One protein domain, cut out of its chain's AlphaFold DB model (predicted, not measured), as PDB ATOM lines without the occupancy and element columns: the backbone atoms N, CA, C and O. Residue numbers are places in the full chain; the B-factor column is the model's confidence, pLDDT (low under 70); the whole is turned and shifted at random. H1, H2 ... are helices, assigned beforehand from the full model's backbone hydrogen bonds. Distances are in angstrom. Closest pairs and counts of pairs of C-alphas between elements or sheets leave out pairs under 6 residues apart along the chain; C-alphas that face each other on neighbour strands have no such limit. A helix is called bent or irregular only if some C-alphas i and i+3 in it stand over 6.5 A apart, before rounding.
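AT A GLANCE: This is residues 279 to 409 of the 465 residues of an uncharacterized protein of Pseudomonas fluorescens (UniProt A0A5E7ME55). The longest helix, H2, crosses a helix at the core, H3, which has H1 alongside it on one side and H4 across it on the opposite side. A long loop, residues 358 to 386, runs outside these helices from the end of H3 to the start of H4, and another, residues 297 to 311, links H1 to H2. The printed part has 131 residues, with four named helices in the order H1, H2, H3, H4 and no named strand; the class is all helix, with helix packing mostly crossed, and helices hold 66 residues. It is compact, with a radius of gyration of the C-alphas of 14.2 A, and its rounded outline spans 36 by 32 by 26 A.

HOW THE PARTS SIT: H2, residues 312 to 331, touches H3, residues 340 to 357, at a steep tilt of 56 degrees, opposite ways; their closest C-alphas, those of Ala 322 and Cys 347, are 5.1 A apart. With residues 325 to 329 alone, H2 touches H4, residues 387 to 402, about perpendicular at 83 degrees; the closest C-alphas, those of Val 325 and Ile 390, are 5.8 A apart. H3 is the hub, touching three helices. Its residues 343 to 351 alone touch H4, at a steep tilt of 62 degrees, opposite ways, the closest C-alphas being those of Cys 347 and Leu 397 at 6.4 A. H1, residues 285 to 296, touches H3 at a shallow tilt of 22 degrees, the same way; the closest C-alphas, those of Phe 288 and Asn 345, are 7.0 A apart. H1 and H2 are close but not clearly touching, the C-alphas of Ile 293 and Pro 312 being closest at 6.7 A. H1 and H4 are apart. Each O i to N i+4 pair is within hydrogen-bond range in H1, H3 and H4, and 14 of 16 are in H2.

IN THESE COORDINATES: H2 is 30.6 A from C-alpha 312 at (115.434, 104.877, 30.042) to C-alpha 331. It is irregular: C-alphas 313 and 316 are 7.1 A apart. H3 is 25.8 A long, H4 22.6 A and H1 16.2 A. H1 begins with C-alpha 285 at (123.218, 102.546, 40.831), and H4 ends with C-alpha 402 at (126.768, 80.747, 42.839).

THE WHOLE: The two C-alphas farthest apart, those of Gln 299 and Phe 333, are 40.0 A apart. The printed part has no cut. The links H1 to H2 and H3 to H4 are long, with 15 and 29 residues; H2 to H3 is short, with 8. The mean pLDDT of the printed part is 75.3, and residues 328 to 335 and 360 to 389 are under 70.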
ATOM      1  N   ALA A 279     129.459  91.080  34.169       87.75
ATOM      2  CA  ALA A 279     128.351  91.986  34.470       87.75
ATOM      3  C   ALA A 279     128.777  92.929  35.612       87.75
ATOM      4  O   ALA A 279     129.013  92.444  36.719       87.75
ATOM      5  N   PRO A 280     128.891  94.254  35.394       90.88
ATOM      6  CA  PRO A 280     129.526  95.165  36.346       90.88
ATOM      7  C   PRO A 280     128.570  95.573  37.477       90.88
ATOM      8  O   PRO A 280     128.356  96.752  37.739       90.88
ATOM      9  N   ALA A 281     127.977  94.591  38.156       90.81
ATOM     10  CA  ALA A 281     126.986  94.798  39.210       90.81
ATOM     11  C   ALA A 281     127.539  95.557  40.431       90.81
ATOM     12  O   ALA A 281     126.762  96.060  41.231       90.81
ATOM     13  N   TYR A 282     128.862  95.675  40.562       90.62
ATOM     14  CA  TYR A 282     129.532  96.462  41.600       90.62
ATOM     15  C   TYR A 282     129.476  97.980  41.383       90.62
ATOM     16  O   TYR A 282     129.864  98.726  42.280       90.62
ATOM     17  N   LEU A 283     129.063  98.446  40.199       93.38
ATOM     18  CA  LEU A 283     128.937  99.875  39.925       93.38
ATOM     19  C   LEU A 283     127.865 100.514  40.814       93.38
ATOM     20  O   LEU A 283     126.866  99.885  41.164       93.38
ATOM     21  N   GLU A 284     128.036 101.801  41.112       94.94
ATOM     22  CA  GLU A 284     126.971 102.591  41.730       94.94
ATOM     23  C   GLU A 284     125.714 102.592  40.847       94.94
ATOM     24  O   GLU A 284     125.801 102.516  39.619       94.94
ATOM     25  N   LYS A 285     124.535 102.699  41.477       93.31
ATOM     26  CA  LYS A 285     123.218 102.546  40.831       93.31
ATOM     27  C   LYS A 285     123.098 103.308  39.504       93.31
ATOM     28  O   LYS A 285     122.654 102.737  38.508       93.31
ATOM     29  N   GLU A 286     123.483 104.585  39.475       94.94
ATOM     30  CA  GLU A 286     123.371 105.415  38.267       94.94
ATOM     31  C   GLU A 286     124.364 104.993  37.176       94.94
ATOM     32  O   GLU A 286     123.976 104.822  36.023       94.94
ATOM     33  N   ALA A 287     125.610 104.682  37.539       95.69
ATOM     34  CA  ALA A 287     126.590 104.162  36.587       95.69
ATOM     35  C   ALA A 287     126.168 102.797  36.009       95.69
ATOM     36  O   ALA A 287     126.379 102.521  34.825       95.69
ATOM     37  N   PHE A 288     125.527 101.944  36.816       96.31
ATOM     38  CA  PHE A 288     124.988 100.672  36.338       96.31
ATOM     39  C   PHE A 288     123.790 100.864  35.400       96.31
ATOM     40  O   PHE A 288     123.673 100.159  34.398       96.31
ATOM     41  N   LYS A 289     122.908 101.830  35.679       95.69
ATOM     42  CA  LYS A 289     121.813 102.208  34.770       95.69
ATOM     43  C   LYS A 289     122.328 102.673  33.416       95.69
ATOM     44  O   LYS A 289     121.826 102.204  32.396       95.69
ATOM     45  N   ASP A 290     123.333 103.542  33.402       95.56
ATOM     46  CA  ASP A 290     123.952 104.011  32.161       95.56
ATOM     47  C   ASP A 290     124.565 102.847  31.380       95.56
ATOM     48  O   ASP A 290     124.401 102.744  30.160       95.56
ATOM     49  N   TRP A 291     125.208 101.914  32.089       95.69
ATOM     50  CA  TRP A 291     125.700 100.683  31.487       95.69
ATOM     51  C   TRP A 291     124.558  99.843  30.891       95.69
ATOM     52  O   TRP A 291     124.669  99.436  29.735       95.69
ATOM     53  N   LEU A 292     123.442  99.644  31.604       94.88
ATOM     54  CA  LEU A 292     122.268  98.931  31.082       94.88
ATOM     55  C   LEU A 292     121.718  99.590  29.812       94.88
ATOM     56  O   LEU A 292     121.470  98.890  28.835       94.88
ATOM     57  N   ILE A 293     121.565 100.917  29.781       94.69
ATOM     58  CA  ILE A 293     121.123 101.618  28.564       94.69
ATOM     59  C   ILE A 293     122.088 101.355  27.421       94.69
ATOM     60  O   ILE A 293     121.658 100.914  26.359       94.69
ATOM     61  N   LYS A 294     123.388 101.534  27.656       93.00
ATOM     62  CA  LYS A 294     124.413 101.315  26.636       93.00
ATOM     63  C   LYS A 294     124.365  99.903  26.041       93.00
ATOM     64  O   LYS A 294     124.560  99.759  24.835       93.00
ATOM     65  N   GLN A 295     124.135  98.877  26.863       91.88
ATOM     66  CA  GLN A 295     124.088  97.493  26.382       91.88
ATOM     67  C   GLN A 295     122.749  97.135  25.718       91.88
ATOM     68  O   GLN A 295     122.742  96.394  24.741       91.88
ATOM     69  N   PHE A 296     121.621  97.634  26.236       91.88
ATOM     70  CA  PHE A 296     120.292  97.109  25.904       91.88
ATOM     71  C   PHE A 296     119.426  98.023  25.020       91.88
ATOM     72  O   PHE A 296     118.359  97.604  24.574       91.88
ATOM     73  N   SER A 297     119.839  99.263  24.736       90.00
ATOM     74  CA  SER A 297     119.060 100.194  23.900       90.00
ATOM     75  C   SER A 297     119.248  99.996  22.388       90.00
ATOM     76  O   SER A 297     118.738 100.794  21.602       90.00
ATOM     77  N   GLN A 298     120.016  98.986  21.974       85.44
ATOM     78  CA  GLN A 298     120.263  98.669  20.564       85.44
ATOM     79  C   GLN A 298     118.995  98.103  19.901       85.44
ATOM     80  O   GLN A 298     118.136  97.546  20.587       85.44
ATOM     81  N   GLN A 299     118.856  98.294  18.581       79.75
ATOM     82  CA  GLN A 299     117.675  97.846  17.819       79.75
ATOM     83  C   GLN A 299     117.565  96.324  17.739       79.75
ATOM     84  O   GLN A 299     116.465  95.786  17.674       79.75
ATOM     85  N   ASP A 300     118.702  95.654  17.804       80.12
ATOM     86  CA  ASP A 300     118.870  94.219  17.816       80.12
ATOM     87  C   ASP A 300     119.860  93.823  18.913       80.12
ATOM     88  O   ASP A 300     120.660  94.625  19.400       80.12
ATOM     89  N   PHE A 301     119.790  92.563  19.325       83.81
ATOM     90  CA  PHE A 301     120.756  91.981  20.243       83.81
ATOM     91  C   PHE A 301     121.145  90.602  19.742       83.81
ATOM     92  O   PHE A 301     120.301  89.796  19.342       83.81
ATOM     93  N   LEU A 302     122.450  90.341  19.704       77.00
ATOM     94  CA  LEU A 302     122.992  89.241  18.918       77.00
ATOM     95  C   LEU A 302     122.536  87.874  19.455       77.00
ATOM     96  O   LEU A 302     123.036  87.375  20.464       77.00
ATOM     97  N   GLY A 303     121.625  87.234  18.718       73.19
ATOM     98  CA  GLY A 303     121.022  85.948  19.077       73.19
ATOM     99  C   GLY A 303     119.571  86.018  19.567       73.19
ATOM    100  O   GLY A 303     119.020  84.961  19.858       73.19
ATOM    101  N   GLU A 304     118.946  87.199  19.611       82.44
ATOM    102  CA  GLU A 304     117.553  87.386  20.043       82.44
ATOM    103  C   GLU A 304     116.704  88.047  18.944       82.44
ATOM    104  O   GLU A 304     116.776  89.249  18.709       82.44
ATOM    105  N   ALA A 305     115.866  87.256  18.265       75.25
ATOM    106  CA  ALA A 305     115.031  87.732  17.153       75.25
ATOM    107  C   ALA A 305     113.819  88.577  17.597       75.25
ATOM    108  O   ALA A 305     113.286  89.351  16.808       75.25
ATOM    109  N   GLY A 306     113.376  88.427  18.851       76.31
ATOM    110  CA  GLY A 306     112.252  89.165  19.441       76.31
ATOM    111  C   GLY A 306     112.665  90.436  20.184       76.31
ATOM    112  O   GLY A 306     111.935  90.874  21.072       76.31
ATOM    113  N   TRP A 307     113.848  90.981  19.884       87.44
ATOM    114  CA  TRP A 307     114.456  92.027  20.692       87.44
ATOM    115  C   TRP A 307     113.644  93.324  20.722       87.44
ATOM    116  O   TRP A 307     113.198  93.853  19.703       87.44
ATOM    117  N   ARG A 308     113.514  93.872  21.925       87.06
ATOM    118  CA  ARG A 308     112.898  95.152  22.219       87.06
ATOM    119  C   ARG A 308     113.934  96.074  22.866       87.06
ATOM    120  O   ARG A 308     114.374  95.782  23.976       87.06
ATOM    121  N   PRO A 309     114.246  97.229  22.257       88.12
ATOM    122  CA  PRO A 309     115.209  98.164  22.823       88.12
ATOM    123  C   PRO A 309     114.778  98.680  24.197       88.12
ATOM    124  O   PRO A 309     113.639  99.135  24.379       88.12
ATOM    125  N   LEU A 310     115.706  98.665  25.152       88.75
ATOM    126  CA  LEU A 310     115.493  99.238  26.474       88.75
ATOM    127  C   LEU A 310     115.302 100.755  26.392       88.75
ATOM    128  O   LEU A 310     116.118 101.471  25.812       88.75
ATOM    129  N   LYS A 311     114.242 101.260  27.034       86.31
ATOM    130  CA  LYS A 311     113.982 102.699  27.170       86.31
ATOM    131  C   LYS A 311     114.341 103.185  28.581       86.31
ATOM    132  O   LYS A 311     113.894 102.550  29.541       86.31
ATOM    133  N   PRO A 312     115.030 104.335  28.735       87.25
ATOM    134  CA  PRO A 312     115.434 104.877  30.042       87.25
ATOM    135  C   PRO A 312     114.307 104.988  31.070       87.25
ATOM    136  O   PRO A 312     114.488 104.646  32.234       87.25
ATOM    137  N   GLN A 313     113.110 105.363  30.619       82.75
ATOM    138  CA  GLN A 313     111.912 105.489  31.455       82.75
ATOM    139  C   GLN A 313     111.502 104.203  32.204       82.75
ATOM    140  O   GLN A 313     110.695 104.268  33.127       82.75
ATOM    141  N   HIS A 314     112.012 103.026  31.814       82.00
ATOM    142  CA  HIS A 314     111.699 101.757  32.478       82.00
ATOM    143  C   HIS A 314     112.666 101.402  33.618       82.00
ATOM    144  O   HIS A 314     112.330 100.555  34.443       82.00
ATOM    145  N   LEU A 315     113.831 102.048  33.707       86.19
ATOM    146  CA  LEU A 315     114.884 101.647  34.642       86.19
ATOM    147  C   LEU A 315     114.478 101.778  36.109       86.19
ATOM    148  O   LEU A 315     114.655 100.827  36.862       86.19
ATOM    149  N   GLU A 316     113.891 102.902  36.528       84.56
ATOM    150  CA  GLU A 316     113.447 103.043  37.926       84.56
ATOM    151  C   GLU A 316     112.439 101.963  38.313       84.56
ATOM    152  O   GLU A 316     112.486 101.432  39.418       84.56
ATOM    153  N   ARG A 317     111.577 101.562  37.371       75.81
ATOM    154  CA  ARG A 317     110.598 100.495  37.599       75.81
ATOM    155  C   ARG A 317     111.283  99.150  37.815       75.81
ATOM    156  O   ARG A 317     110.874  98.404  38.701       75.81
ATOM    157  N   PHE A 318     112.339  98.854  37.059       85.38
ATOM    158  CA  PHE A 318     113.127  97.641  37.273       85.38
ATOM    159  C   PHE A 318     113.817  97.643  38.633       85.38
ATOM    160  O   PHE A 318     113.809  96.623  39.309       85.38
ATOM    161  N   TYR A 319     114.343  98.780  39.086       86.81
ATOM    162  CA  TYR A 319     114.947  98.869  40.417       86.81
ATOM    163  C   TYR A 319     113.935  98.726  41.552       86.81
ATOM    164  O   TYR A 319     114.233  98.077  42.552       86.81
ATOM    165  N   THR A 320     112.730  99.274  41.398       78.12
ATOM    166  CA  THR A 320     111.645  99.063  42.363       78.12
ATOM    167  C   THR A 320     111.278  97.580  42.459       78.12
ATOM    168  O   THR A 320     111.210  97.034  43.559       78.12
ATOM    169  N   GLN A 321     111.128  96.897  41.321       76.50
ATOM    170  CA  GLN A 321     110.851  95.455  41.286       76.50
ATOM    171  C   GLN A 321     112.006  94.616  41.844       76.50
ATOM    172  O   GLN A 321     111.769  93.670  42.590       76.50
ATOM    173  N   ALA A 322     113.253  94.972  41.525       83.25
ATOM    174  CA  ALA A 322     114.441  94.346  42.097       83.25
ATOM    175  C   ALA A 322     114.450  94.472  43.627       83.25
ATOM    176  O   ALA A 322     114.757  93.507  44.324       83.25
ATOM    177  N   GLY A 323     114.043  95.631  44.154       81.12
ATOM    178  CA  GLY A 323     113.845  95.849  45.583       81.12
ATOM    179  C   GLY A 323     112.905  94.822  46.206       81.12
ATOM    180  O   GLY A 323     113.267  94.219  47.215       81.12
ATOM    181  N   TRP A 324     111.760  94.563  45.570       72.88
ATOM    182  CA  TRP A 324     110.810  93.552  46.039       72.88
ATOM    183  C   TRP A 324     111.396  92.147  45.973       72.88
ATOM    184  O   TRP A 324     111.344  91.438  46.970       72.88
ATOM    185  N   VAL A 325     112.012  91.750  44.854       76.00
ATOM    186  CA  VAL A 325     112.648  90.423  44.726       76.00
ATOM    187  C   VAL A 325     113.651  90.180  45.861       76.00
ATOM    188  O   VAL A 325     113.638  89.112  46.467       76.00
ATOM    189  N   LEU A 326     114.465  91.179  46.214       77.44
ATOM    190  CA  LEU A 326     115.410  91.058  47.328       77.44
ATOM    191  C   LEU A 326     114.757  91.066  48.710       77.44
ATOM    192  O   LEU A 326     115.304  90.493  49.648       77.44
ATOM    193  N   GLU A 327     113.625  91.745  48.884       72.38
ATOM    194  CA  GLU A 327     112.845  91.630  50.119       72.38
ATOM    195  C   GLU A 327     112.298  90.211  50.284       72.38
ATOM    196  O   GLU A 327     112.354  89.676  51.388       72.38
ATOM    197  N   TRP A 328     111.876  89.574  49.188       68.44
ATOM    198  CA  TRP A 328     111.476  88.167  49.167       68.44
ATOM    199  C   TRP A 328     112.640  87.205  49.458       68.44
ATOM    200  O   TRP A 328     112.472  86.329  50.300       68.44
ATOM    201  N   GLU A 329     113.842  87.419  48.905       68.88
ATOM    202  CA  GLU A 329     115.045  86.627  49.264       68.88
ATOM    203  C   GLU A 329     115.365  86.664  50.767       68.88
ATOM    204  O   GLU A 329     115.770  85.659  51.351       68.88
ATOM    205  N   LYS A 330     115.143  87.805  51.434       65.38
ATOM    206  CA  LYS A 330     115.364  87.912  52.887       65.38
ATOM    207  C   LYS A 330     114.400  87.051  53.698       65.38
ATOM    208  O   LYS A 330     114.778  86.589  54.773       65.38
ATOM    209  N   PHE A 331     113.177  86.837  53.212       55.75
ATOM    210  CA  PHE A 331     112.221  85.938  53.865       55.75
ATOM    211  C   PHE A 331     112.629  84.464  53.744       55.75
ATOM    212  O   PHE A 331     112.263  83.674  54.611       55.75
ATOM    213  N   ASP A 332     113.446  84.112  52.747       53.03
ATOM    214  CA  ASP A 332     114.028  82.772  52.584       53.03
ATOM    215  C   ASP A 332     115.310  82.562  53.423       53.03
ATOM    216  O   ASP A 332     115.971  81.529  53.303       53.03
ATOM    217  N   PHE A 333     115.663  83.518  54.299       51.69
ATOM    218  CA  PHE A 333     116.856  83.495  55.162       51.69
ATOM    219  C   PHE A 333     118.171  83.255  54.397       51.69
ATOM    220  O   PHE A 333     119.126  82.688  54.936       51.69
ATOM    221  N   VAL A 334     118.238  83.673  53.130       59.31
ATOM    222  CA  VAL A 334     119.448  83.544  52.318       59.31
ATOM    223  C   VAL A 334     120.397  84.694  52.655       59.31
ATOM    224  O   VAL A 334     120.153  85.850  52.311       59.31
ATOM    225  N   GLU A 335     121.497  84.386  53.343       59.97
ATOM    226  CA  GLU A 335     122.611  85.323  53.492       59.97
ATOM    227  C   GLU A 335     123.489  85.284  52.237       59.97
ATOM    228  O   GLU A 335     123.956  84.224  51.809       59.97
ATOM    229  N   HIS A 336     123.714  86.455  51.644       73.56
ATOM    230  CA  HIS A 336     124.625  86.636  50.521       73.56
ATOM    231  C   HIS A 336     125.888  87.359  50.992       73.56
ATOM    232  O   HIS A 336     125.811  88.302  51.777       73.56
ATOM    233  N   GLU A 337     127.043  86.943  50.473       77.31
ATOM    234  CA  GLU A 337     128.329  87.610  50.734       77.31
ATOM    235  C   GLU A 337     128.414  88.986  50.049       77.31
ATOM    236  O   GLU A 337     129.123  89.881  50.504       77.31
ATOM    237  N   GLU A 338     127.660  89.169  48.962       86.06
ATOM    238  CA  GLU A 338     127.618  90.407  48.188       86.06
ATOM    239  C   GLU A 338     126.773  91.497  48.862       86.06
ATOM    240  O   GLU A 338     125.752  91.241  49.506       86.06
ATOM    241  N   LYS A 339     127.159  92.762  48.649       88.44
ATOM    242  CA  LYS A 339     126.411  93.917  49.171       88.44
ATOM    243  C   LYS A 339     125.027  94.014  48.524       88.44
ATOM    244  O   LYS A 339     124.858  93.740  47.339       88.44
ATOM    245  N   ARG A 340     124.047  94.546  49.268       87.12
ATOM    246  CA  ARG A 340     122.666  94.747  48.781       87.12
ATOM    247  C   ARG A 340     122.589  95.500  47.446       87.12
ATOM    248  O   ARG A 340     121.750  95.165  46.621       87.12
ATOM    249  N   GLU A 341     123.444  96.495  47.232       89.56
ATOM    250  CA  GLU A 341     123.495  97.264  45.979       89.56
ATOM    251  C   GLU A 341     123.903  96.403  44.777       89.56
ATOM    252  O   GLU A 341     123.297  96.507  43.713       89.56
ATOM    253  N   VAL A 342     124.847  95.481  44.973       91.00
ATOM    254  CA  VAL A 342     125.281  94.526  43.942       91.00
ATOM    255  C   VAL A 342     124.130  93.597  43.567       91.00
ATOM    256  O   VAL A 342     123.830  93.412  42.387       91.00
ATOM    257  N   LEU A 343     123.432  93.073  44.574       91.00
ATOM    258  CA  LEU A 343     122.260  92.220  44.382       91.00
ATOM    259  C   LEU A 343     121.134  92.961  43.641       91.00
ATOM    260  O   LEU A 343     120.500  92.393  42.752       91.00
ATOM    261  N   LEU A 344     120.912  94.244  43.957       91.69
ATOM    262  CA  LEU A 344     119.912  95.080  43.278       91.69
ATOM    263  C   LEU A 344     120.238  95.230  41.792       91.69
ATOM    264  O   LEU A 344     119.351  95.066  40.953       91.69
ATOM    265  N   ASN A 345     121.501  95.498  41.465       94.69
ATOM    266  CA  ASN A 345     121.964  95.633  40.087       94.69
ATOM    267  C   ASN A 345     121.816  94.319  39.301       94.69
ATOM    268  O   ASN A 345     121.353  94.332  38.160       94.69
ATOM    269  N   MET A 346     122.130  93.170  39.909       92.94
ATOM    270  CA  MET A 346     121.921  91.852  39.288       92.94
ATOM    271  C   MET A 346     120.442  91.583  38.982       92.94
ATOM    272  O   MET A 346     120.097  91.191  37.868       92.94
ATOM    273  N   CYS A 347     119.545  91.850  39.934       90.25
ATOM    274  CA  CYS A 347     118.107  91.726  39.699       90.25
ATOM    275  C   CYS A 347     117.624  92.684  38.598       90.25
ATOM    276  O   CYS A 347     116.881  92.276  37.705       90.25
ATOM    277  N   ALA A 348     118.072  93.943  38.610       91.62
ATOM    278  CA  ALA A 348     117.723  94.916  37.575       91.62
ATOM    279  C   ALA A 348     118.200  94.475  36.178       91.62
ATOM    280  O   ALA A 348     117.479  94.666  35.199       91.62
ATOM    281  N   LEU A 349     119.369  93.832  36.084       93.75
ATOM    282  CA  LEU A 349     119.877  93.235  34.848       93.75
ATOM    283  C   LEU A 349     118.954  92.129  34.321       93.75
ATOM    284  O   LEU A 349     118.617  92.132  33.139       93.75
ATOM    285  N   HIS A 350     118.517  91.200  35.173       89.81
ATOM    286  CA  HIS A 350     117.593  90.139  34.764       89.81
ATOM    287  C   HIS A 350     116.227  90.686  34.325       89.81
ATOM    288  O   HIS A 350     115.646  90.207  33.349       89.81
ATOM    289  N   LEU A 351     115.726  91.723  34.998       87.19
ATOM    290  CA  LEU A 351     114.488  92.402  34.614       87.19
ATOM    291  C   LEU A 351     114.621  93.115  33.263       87.19
ATOM    292  O   LEU A 351     113.744  92.968  32.409       87.19
ATOM    293  N   ALA A 352     115.731  93.824  33.043       89.50
ATOM    294  CA  ALA A 352     116.037  94.455  31.765       89.50
ATOM    295  C   ALA A 352     116.151  93.419  30.639       89.50
ATOM    296  O   ALA A 352     115.550  93.601  29.582       89.50
ATOM    297  N   TRP A 353     116.847  92.306  30.886       89.69
ATOM    298  CA  TRP A 353     116.961  91.203  29.937       89.69
ATOM    299  C   TRP A 353     115.598  90.642  29.540       89.69
ATOM    300  O   TRP A 353     115.290  90.580  28.351       89.69
ATOM    301  N   SER A 354     114.753  90.278  30.506       84.06
ATOM    302  CA  SER A 354     113.441  89.707  30.191       84.06
ATOM    303  C   SER A 354     112.513  90.698  29.485       84.06
ATOM    304  O   SER A 354     111.730  90.288  28.633       84.06
ATOM    305  N   TYR A 355     112.606  91.998  29.796       83.50
ATOM    306  CA  TYR A 355     111.895  93.036  29.046       83.50
ATOM    307  C   TYR A 355     112.350  93.082  27.584       83.50
ATOM    308  O   TYR A 355     111.510  93.144  26.684       83.50
ATOM    309  N   CYS A 356     113.665  93.070  27.350       85.81
ATOM    310  CA  CYS A 356     114.220  93.234  26.010       85.81
ATOM    311  C   CYS A 356     114.023  91.985  25.151       85.81
ATOM    312  O   CYS A 356     113.739  92.091  23.969       85.81
ATOM    313  N   SER A 357     114.129  90.796  25.734       82.62
ATOM    314  CA  SER A 357     113.917  89.524  25.031       82.62
ATOM    315  C   SER A 357     112.439  89.153  24.863       82.62
ATOM    316  O   SER A 357     112.120  88.223  24.125       82.62
ATOM    317  N   GLY A 358     111.526  89.847  25.554       74.69
ATOM    318  CA  GLY A 358     110.107  89.493  25.573       74.69
ATOM    319  C   GLY A 358     109.842  88.130  26.220       74.69
ATOM    320  O   GLY A 358     108.870  87.460  25.867       74.69
ATOM    321  N   GLU A 359     110.711  87.694  27.137       73.69
ATOM    322  CA  GLU A 359     110.578  86.404  27.808       73.69
ATOM    323  C   GLU A 359     109.244  86.293  28.548       73.69
ATOM    324  O   GLU A 359     108.938  87.082  29.449       73.69
ATOM    325  N   LYS A 360     108.490  85.247  28.214       61.25
ATOM    326  CA  LYS A 360     107.328  84.823  28.989       61.25
ATOM    327  C   LYS A 360     107.802  83.939  30.138       61.25
ATOM    328  O   LYS A 360     108.459  82.927  29.909       61.25
ATOM    329  N   HIS A 361     107.469  84.320  31.366       57.16
ATOM    330  CA  HIS A 361     107.747  83.521  32.561       57.16
ATOM    331  C   HIS A 361     106.457  82.790  32.936       57.16
ATOM    332  O   HIS A 361     105.429  83.436  33.044       57.16
ATOM    333  N   ASP A 362     106.517  81.460  33.054       50.53
ATOM    334  CA  ASP A 362     105.436  80.513  33.406       50.53
ATOM    335  C   ASP A 362     103.985  81.060  33.537       50.53
ATOM    336  O   ASP A 362     103.623  81.692  34.531       50.53
ATOM    337  N   LEU A 363     103.133  80.680  32.575       42.22
ATOM    338  CA  LEU A 363     101.752  81.141  32.344       42.22
ATOM    339  C   LEU A 363     100.666  80.478  33.228       42.22
ATOM    340  O   LEU A 363      99.471  80.653  32.975       42.22
ATOM    341  N   ARG A 364     101.034  79.637  34.206       47.38
ATOM    342  CA  ARG A 364     100.072  78.753  34.913       47.38
ATOM    343  C   ARG A 364      99.349  79.394  36.102       47.38
ATOM    344  O   ARG A 364      98.284  78.918  36.490       47.38
ATOM    345  N   VAL A 365      99.866  80.498  36.640       41.88
ATOM    346  CA  VAL A 365      99.016  81.497  37.308       41.88
ATOM    347  C   VAL A 365      98.511  82.389  36.180       41.88
ATOM    348  O   VAL A 365      99.358  82.783  35.385       41.88
ATOM    349  N   PRO A 366      97.200  82.686  36.056       37.75
ATOM    350  CA  PRO A 366      96.697  83.534  34.982       37.75
ATOM    351  C   PRO A 366      97.545  84.799  34.896       37.75
ATOM    352  O   PRO A 366      97.452  85.673  35.761       37.75
ATOM    353  N   ASP A 367      98.393  84.858  33.875       40.72
ATOM    354  CA  ASP A 367      99.167  86.037  33.538       40.72
ATOM    355  C   ASP A 367      98.138  86.974  32.912       40.72
ATOM    356  O   ASP A 367      97.813  86.904  31.722       40.72
ATOM    357  N   ILE A 368      97.426  87.713  33.770       37.91
ATOM    358  CA  ILE A 368      96.354  88.583  33.309       37.91
ATOM    359  C   ILE A 368      97.043  89.746  32.628       37.91
ATOM    360  O   ILE A 368      97.429  90.721  33.266       37.91
ATOM    361  N   LYS A 369      97.103  89.577  31.306       40.94
ATOM    362  CA  LYS A 369      97.769  90.361  30.281       40.94
ATOM    363  C   LYS A 369      99.218  89.922  30.070       40.94
ATOM    364  O   LYS A 369     100.122  90.414  30.731       40.94
ATOM    365  N   ASP A 370      99.431  89.273  28.924       36.41
ATOM    366  CA  ASP A 370     100.645  89.361  28.087       36.41
ATOM    367  C   ASP A 370     101.191  90.814  27.911       36.41
ATOM    368  O   ASP A 370     102.180  91.038  27.218       36.41
ATOM    369  N   PHE A 371     100.546  91.836  28.495       36.94
ATOM    370  CA  PHE A 371     100.741  93.250  28.231       36.94
ATOM    371  C   PHE A 371     101.363  94.072  29.364       36.94
ATOM    372  O   PHE A 371     101.748  95.199  29.058       36.94
ATOM    373  N   ASP A 372     101.473  93.610  30.614       43.44
ATOM    374  CA  ASP A 372     101.865  94.535  31.699       43.44
ATOM    375  C   ASP A 372     103.393  94.646  31.895       43.44
ATOM    376  O   ASP A 372     103.899  95.751  32.093       43.44
ATOM    377  N   LEU A 373     104.170  93.578  31.660       43.72
ATOM    378  CA  LEU A 373     105.644  93.620  31.747       43.72
ATOM    379  C   LEU A 373     106.362  93.567  30.390       43.72
ATOM    380  O   LEU A 373     107.358  94.268  30.206       43.72
ATOM    381  N   VAL A 374     105.808  92.860  29.396       46.84
ATOM    382  CA  VAL A 374     106.335  92.846  28.014       46.84
ATOM    383  C   VAL A 374     106.194  94.214  27.341       46.84
ATOM    384  O   VAL A 374     106.892  94.477  26.370       46.84
ATOM    385  N   ASN A 375     105.368  95.137  27.867       47.19
ATOM    386  CA  ASN A 375     105.189  96.490  27.314       47.19
ATOM    387  C   ASN A 375     105.798  97.629  28.149       47.19
ATOM    388  O   ASN A 375     105.766  98.776  27.689       47.19
ATOM    389  N   GLY A 376     106.370  97.351  29.328       47.06
ATOM    390  CA  GLY A 376     106.912  98.387  30.217       47.06
ATOM    391  C   GLY A 376     105.862  99.388  30.706       47.06
ATOM    392  O   GLY A 376     106.175 100.568  30.893       47.06
ATOM    393  N   ARG A 377     104.608  98.942  30.862       51.91
ATOM    394  CA  ARG A 377     103.523  99.769  31.402       51.91
ATOM    395  C   ARG A 377     103.757 100.053  32.886       51.91
ATOM    396  O   ARG A 377     104.679  99.521  33.502       51.91
ATOM    397  N   GLU A 378     103.019 101.024  33.404       44.88
ATOM    398  CA  GLU A 378     103.144 101.442  34.795       44.88
ATOM    399  C   GLU A 378     102.696 100.315  35.713       44.88
ATOM    400  O   GLU A 378     101.589  99.806  35.566       44.88
ATOM    401  N   ILE A 379     103.597  99.919  36.610       51.50
ATOM    402  CA  ILE A 379     103.246  99.064  37.726       51.50
ATOM    403  C   ILE A 379     102.971  99.978  38.911       51.50
ATOM    404  O   ILE A 379     103.880 100.644  39.402       51.50
ATOM    405  N   GLU A 380     101.708 100.045  39.314       42.94
ATOM    406  CA  GLU A 380     101.229 100.984  40.332       42.94
ATOM    407  C   GLU A 380     101.587 100.520  41.757       42.94
ATOM    408  O   GLU A 380     101.654 101.345  42.667       42.94
ATOM    409  N   SER A 381     101.849  99.220  41.974       47.88
ATOM    410  CA  SER A 381     102.229  98.685  43.293       47.88
ATOM    411  C   SER A 381     103.053  97.387  43.252       47.88
ATOM    412  O   SER A 381     103.073  96.667  42.252       47.88
ATOM    413  N   GLY A 382     103.686  97.076  44.401       43.69
ATOM    414  CA  GLY A 382     104.389  95.816  44.756       43.69
ATOM    415  C   GLY A 382     103.710  94.548  44.319       43.69
ATOM    416  O   GLY A 382     104.301  93.533  43.959       43.69
ATOM    417  N   GLU A 383     102.408  94.658  44.359       43.38
ATOM    418  CA  GLU A 383     101.506  93.565  44.299       43.38
ATOM    419  C   GLU A 383     101.079  93.279  42.860       43.38
ATOM    420  O   GLU A 383     100.093  92.586  42.708       43.38
ATOM    421  N   GLN A 384     101.741  93.846  41.835       47.97
ATOM    422  CA  GLN A 384     101.491  93.597  40.404       47.97
ATOM    423  C   GLN A 384     102.483  92.647  39.727       47.97
ATOM    424  O   GLN A 384     102.320  92.321  38.551       47.97
ATOM    425  N   VAL A 385     103.501  92.177  40.452       55.00
ATOM    426  CA  VAL A 385     104.473  91.205  39.937       55.00
ATOM    427  C   VAL A 385     103.979  89.784  40.241       55.00
ATOM    428  O   VAL A 385     103.768  89.465  41.413       55.00
ATOM    429  N   PRO A 386     103.816  88.900  39.235       58.84
ATOM    430  CA  PRO A 386     103.399  87.519  39.470       58.84
ATOM    431  C   PRO A 386     104.350  86.772  40.414       58.84
ATOM    432  O   PRO A 386     105.570  86.864  40.289       58.84
ATOM    433  N   LEU A 387     103.809  85.966  41.333       60.66
ATOM    434  CA  LEU A 387     104.607  85.208  42.308       60.66
ATOM    435  C   LEU A 387     105.615  84.263  41.630       60.66
ATOM    436  O   LEU A 387     106.770  84.173  42.039       60.66
ATOM    437  N   THR A 388     105.203  83.617  40.537       62.62
ATOM    438  CA  THR A 388     106.058  82.763  39.696       62.62
ATOM    439  C   THR A 388     107.244  83.528  39.110       62.62
ATOM    440  O   THR A 388     108.337  82.977  38.972       62.62
ATOM    441  N   ARG A 389     107.067  84.820  38.813       69.25
ATOM    442  CA  ARG A 389     108.128  85.700  38.323       69.25
ATOM    443  C   ARG A 389     109.130  86.042  39.419       69.25
ATOM    444  O   ARG A 389     110.324  86.015  39.136       69.25
ATOM    445  N   ILE A 390     108.664  86.314  40.642       72.50
ATOM    446  CA  ILE A 390     109.545  86.501  41.808       72.50
ATOM    447  C   ILE A 390     110.403  85.246  41.990       72.50
ATOM    448  O   ILE A 390     111.621  85.359  41.982       72.50
ATOM    449  N   MET A 391     109.797  84.053  41.994       72.88
ATOM    450  CA  MET A 391     110.535  82.786  42.105       72.88
ATOM    451  C   MET A 391     111.570  82.603  40.990       72.88
ATOM    452  O   MET A 391     112.705  82.213  41.251       72.88
ATOM    453  N   CYS A 392     111.199  82.885  39.739       76.19
ATOM    454  CA  CYS A 392     112.125  82.790  38.613       76.19
ATOM    455  C   CYS A 392     113.318  83.746  38.793       76.19
ATOM    456  O   CYS A 392     114.466  83.328  38.667       76.19
ATOM    457  N   GLN A 393     113.065  85.001  39.173       78.94
ATOM    458  CA  GLN A 393     114.098  86.016  39.414       78.94
ATOM    459  C   GLN A 393     115.012  85.672  40.595       78.94
ATOM    460  O   GLN A 393     116.230  85.784  40.483       78.94
ATOM    461  N   GLN A 394     114.444  85.180  41.695       80.38
ATOM    462  CA  GLN A 394     115.175  84.643  42.843       80.38
ATOM    463  C   GLN A 394     116.123  83.509  42.426       80.38
ATOM    464  O   GLN A 394     117.299  83.471  42.799       80.38
ATOM    465  N   ARG A 395     115.651  82.593  41.569       81.94
ATOM    466  CA  ARG A 395     116.477  81.507  41.019       81.94
ATOM    467  C   ARG A 395     117.549  82.019  40.064       81.94
ATOM    468  O   ARG A 395     118.665  81.505  40.114       81.94
ATOM    469  N   GLN A 396     117.257  83.021  39.238       86.19
ATOM    470  CA  GLN A 396     118.250  83.657  38.366       86.19
ATOM    471  C   GLN A 396     119.363  84.312  39.181       86.19
ATOM    472  O   GLN A 396     120.529  84.002  38.943       86.19
ATOM    473  N   LEU A 397     119.009  85.106  40.195       87.38
ATOM    474  CA  LEU A 397     119.959  85.735  41.111       87.38
ATOM    475  C   LEU A 397     120.833  84.685  41.809       87.38
ATOM    476  O   LEU A 397     122.059  84.738  41.730       87.38
ATOM    477  N   ASN A 398     120.211  83.689  42.446       83.69
ATOM    478  CA  ASN A 398     120.925  82.628  43.157       83.69
ATOM    479  C   ASN A 398     121.857  81.826  42.236       83.69
ATOM    480  O   ASN A 398     122.964  81.452  42.633       83.69
ATOM    481  N   THR A 399     121.431  81.575  40.997       83.75
ATOM    482  CA  THR A 399     122.249  80.883  39.995       83.75
ATOM    483  C   THR A 399     123.406  81.765  39.538       83.75
ATOM    484  O   THR A 399     124.538  81.288  39.497       83.75
ATOM    485  N   MET A 400     123.162  83.048  39.259       86.56
ATOM    486  CA  MET A 400     124.183  84.019  38.856       86.56
ATOM    487  C   MET A 400     125.277  84.163  39.923       86.56
ATOM    488  O   MET A 400     126.459  84.078  39.593       86.56
ATOM    489  N   LEU A 401     124.880  84.299  41.193       84.44
ATOM    490  CA  LEU A 401     125.789  84.421  42.334       84.44
ATOM    491  C   LEU A 401     126.667  83.184  42.503       84.44
ATOM    492  O   LEU A 401     127.889  83.289  42.564       84.44
ATOM    493  N   ARG A 402     126.052  81.998  42.551       80.19
ATOM    494  CA  ARG A 402     126.768  80.747  42.839       80.19
ATOM    495  C   ARG A 402     127.599  80.233  41.665       80.19
ATOM    496  O   ARG A 402     128.567  79.513  41.876       80.19
ATOM    497  N   SER A 403     127.256  80.620  40.438       80.81
ATOM    498  CA  SER A 403     128.102  80.381  39.262       80.81
ATOM    499  C   SER A 403     129.091  81.524  38.988       80.81
ATOM    500  O   SER A 403     129.821  81.458  37.999       80.81
ATOM    501  N   HIS A 404     129.162  82.531  39.873       85.44
ATOM    502  CA  HIS A 404     130.096  83.664  39.835       85.44
ATOM    503  C   HIS A 404     130.067  84.484  38.536       85.44
ATOM    504  O   HIS A 404     131.082  85.050  38.126       85.44
ATOM    505  N   GLN A 405     128.905  84.589  37.890       85.31
ATOM    506  CA  GLN A 405     128.781  85.265  36.589       85.31
ATOM    507  C   GLN A 405     128.963  86.787  36.678       85.31
ATOM    508  O   GLN A 405     129.160  87.462  35.668       85.31
ATOM    509  N   HIS A 406     128.906  87.348  37.886       83.38
ATOM    510  CA  HIS A 406     129.243  88.746  38.151       83.38
ATOM    511  C   HIS A 406     130.745  89.018  38.225       83.38
ATOM    512  O   HIS A 406     131.153  90.156  38.007       83.38
ATOM    513  N   TYR A 407     131.561  87.995  38.487       85.19
ATOM    514  CA  TYR A 407     133.019  88.095  38.423       85.19
ATOM    515  C   TYR A 407     133.530  87.837  37.007       85.19
ATOM    516  O   TYR A 407     134.382  88.570  36.508       85.19
ATOM    517  N   GLU A 408     132.978  86.823  36.344       88.56
ATOM    518  CA  GLU A 408     133.340  86.442  34.984       88.56
ATOM    519  C   GLU A 408     132.131  85.817  34.290       88.56
ATOM    520  O   GLU A 408     131.569  84.831  34.768       88.56
ATOM    521  N   LEU A 409     131.742  86.360  33.136       90.31
ATOM    522  CA  LEU A 409     130.747  85.716  32.288       90.31
ATOM    523  C   LEU A 409     131.367  84.434  31.734       90.31
ATOM    524  O   LEU A 409     132.270  84.495  30.903       90.31
TER     525      LEU A 409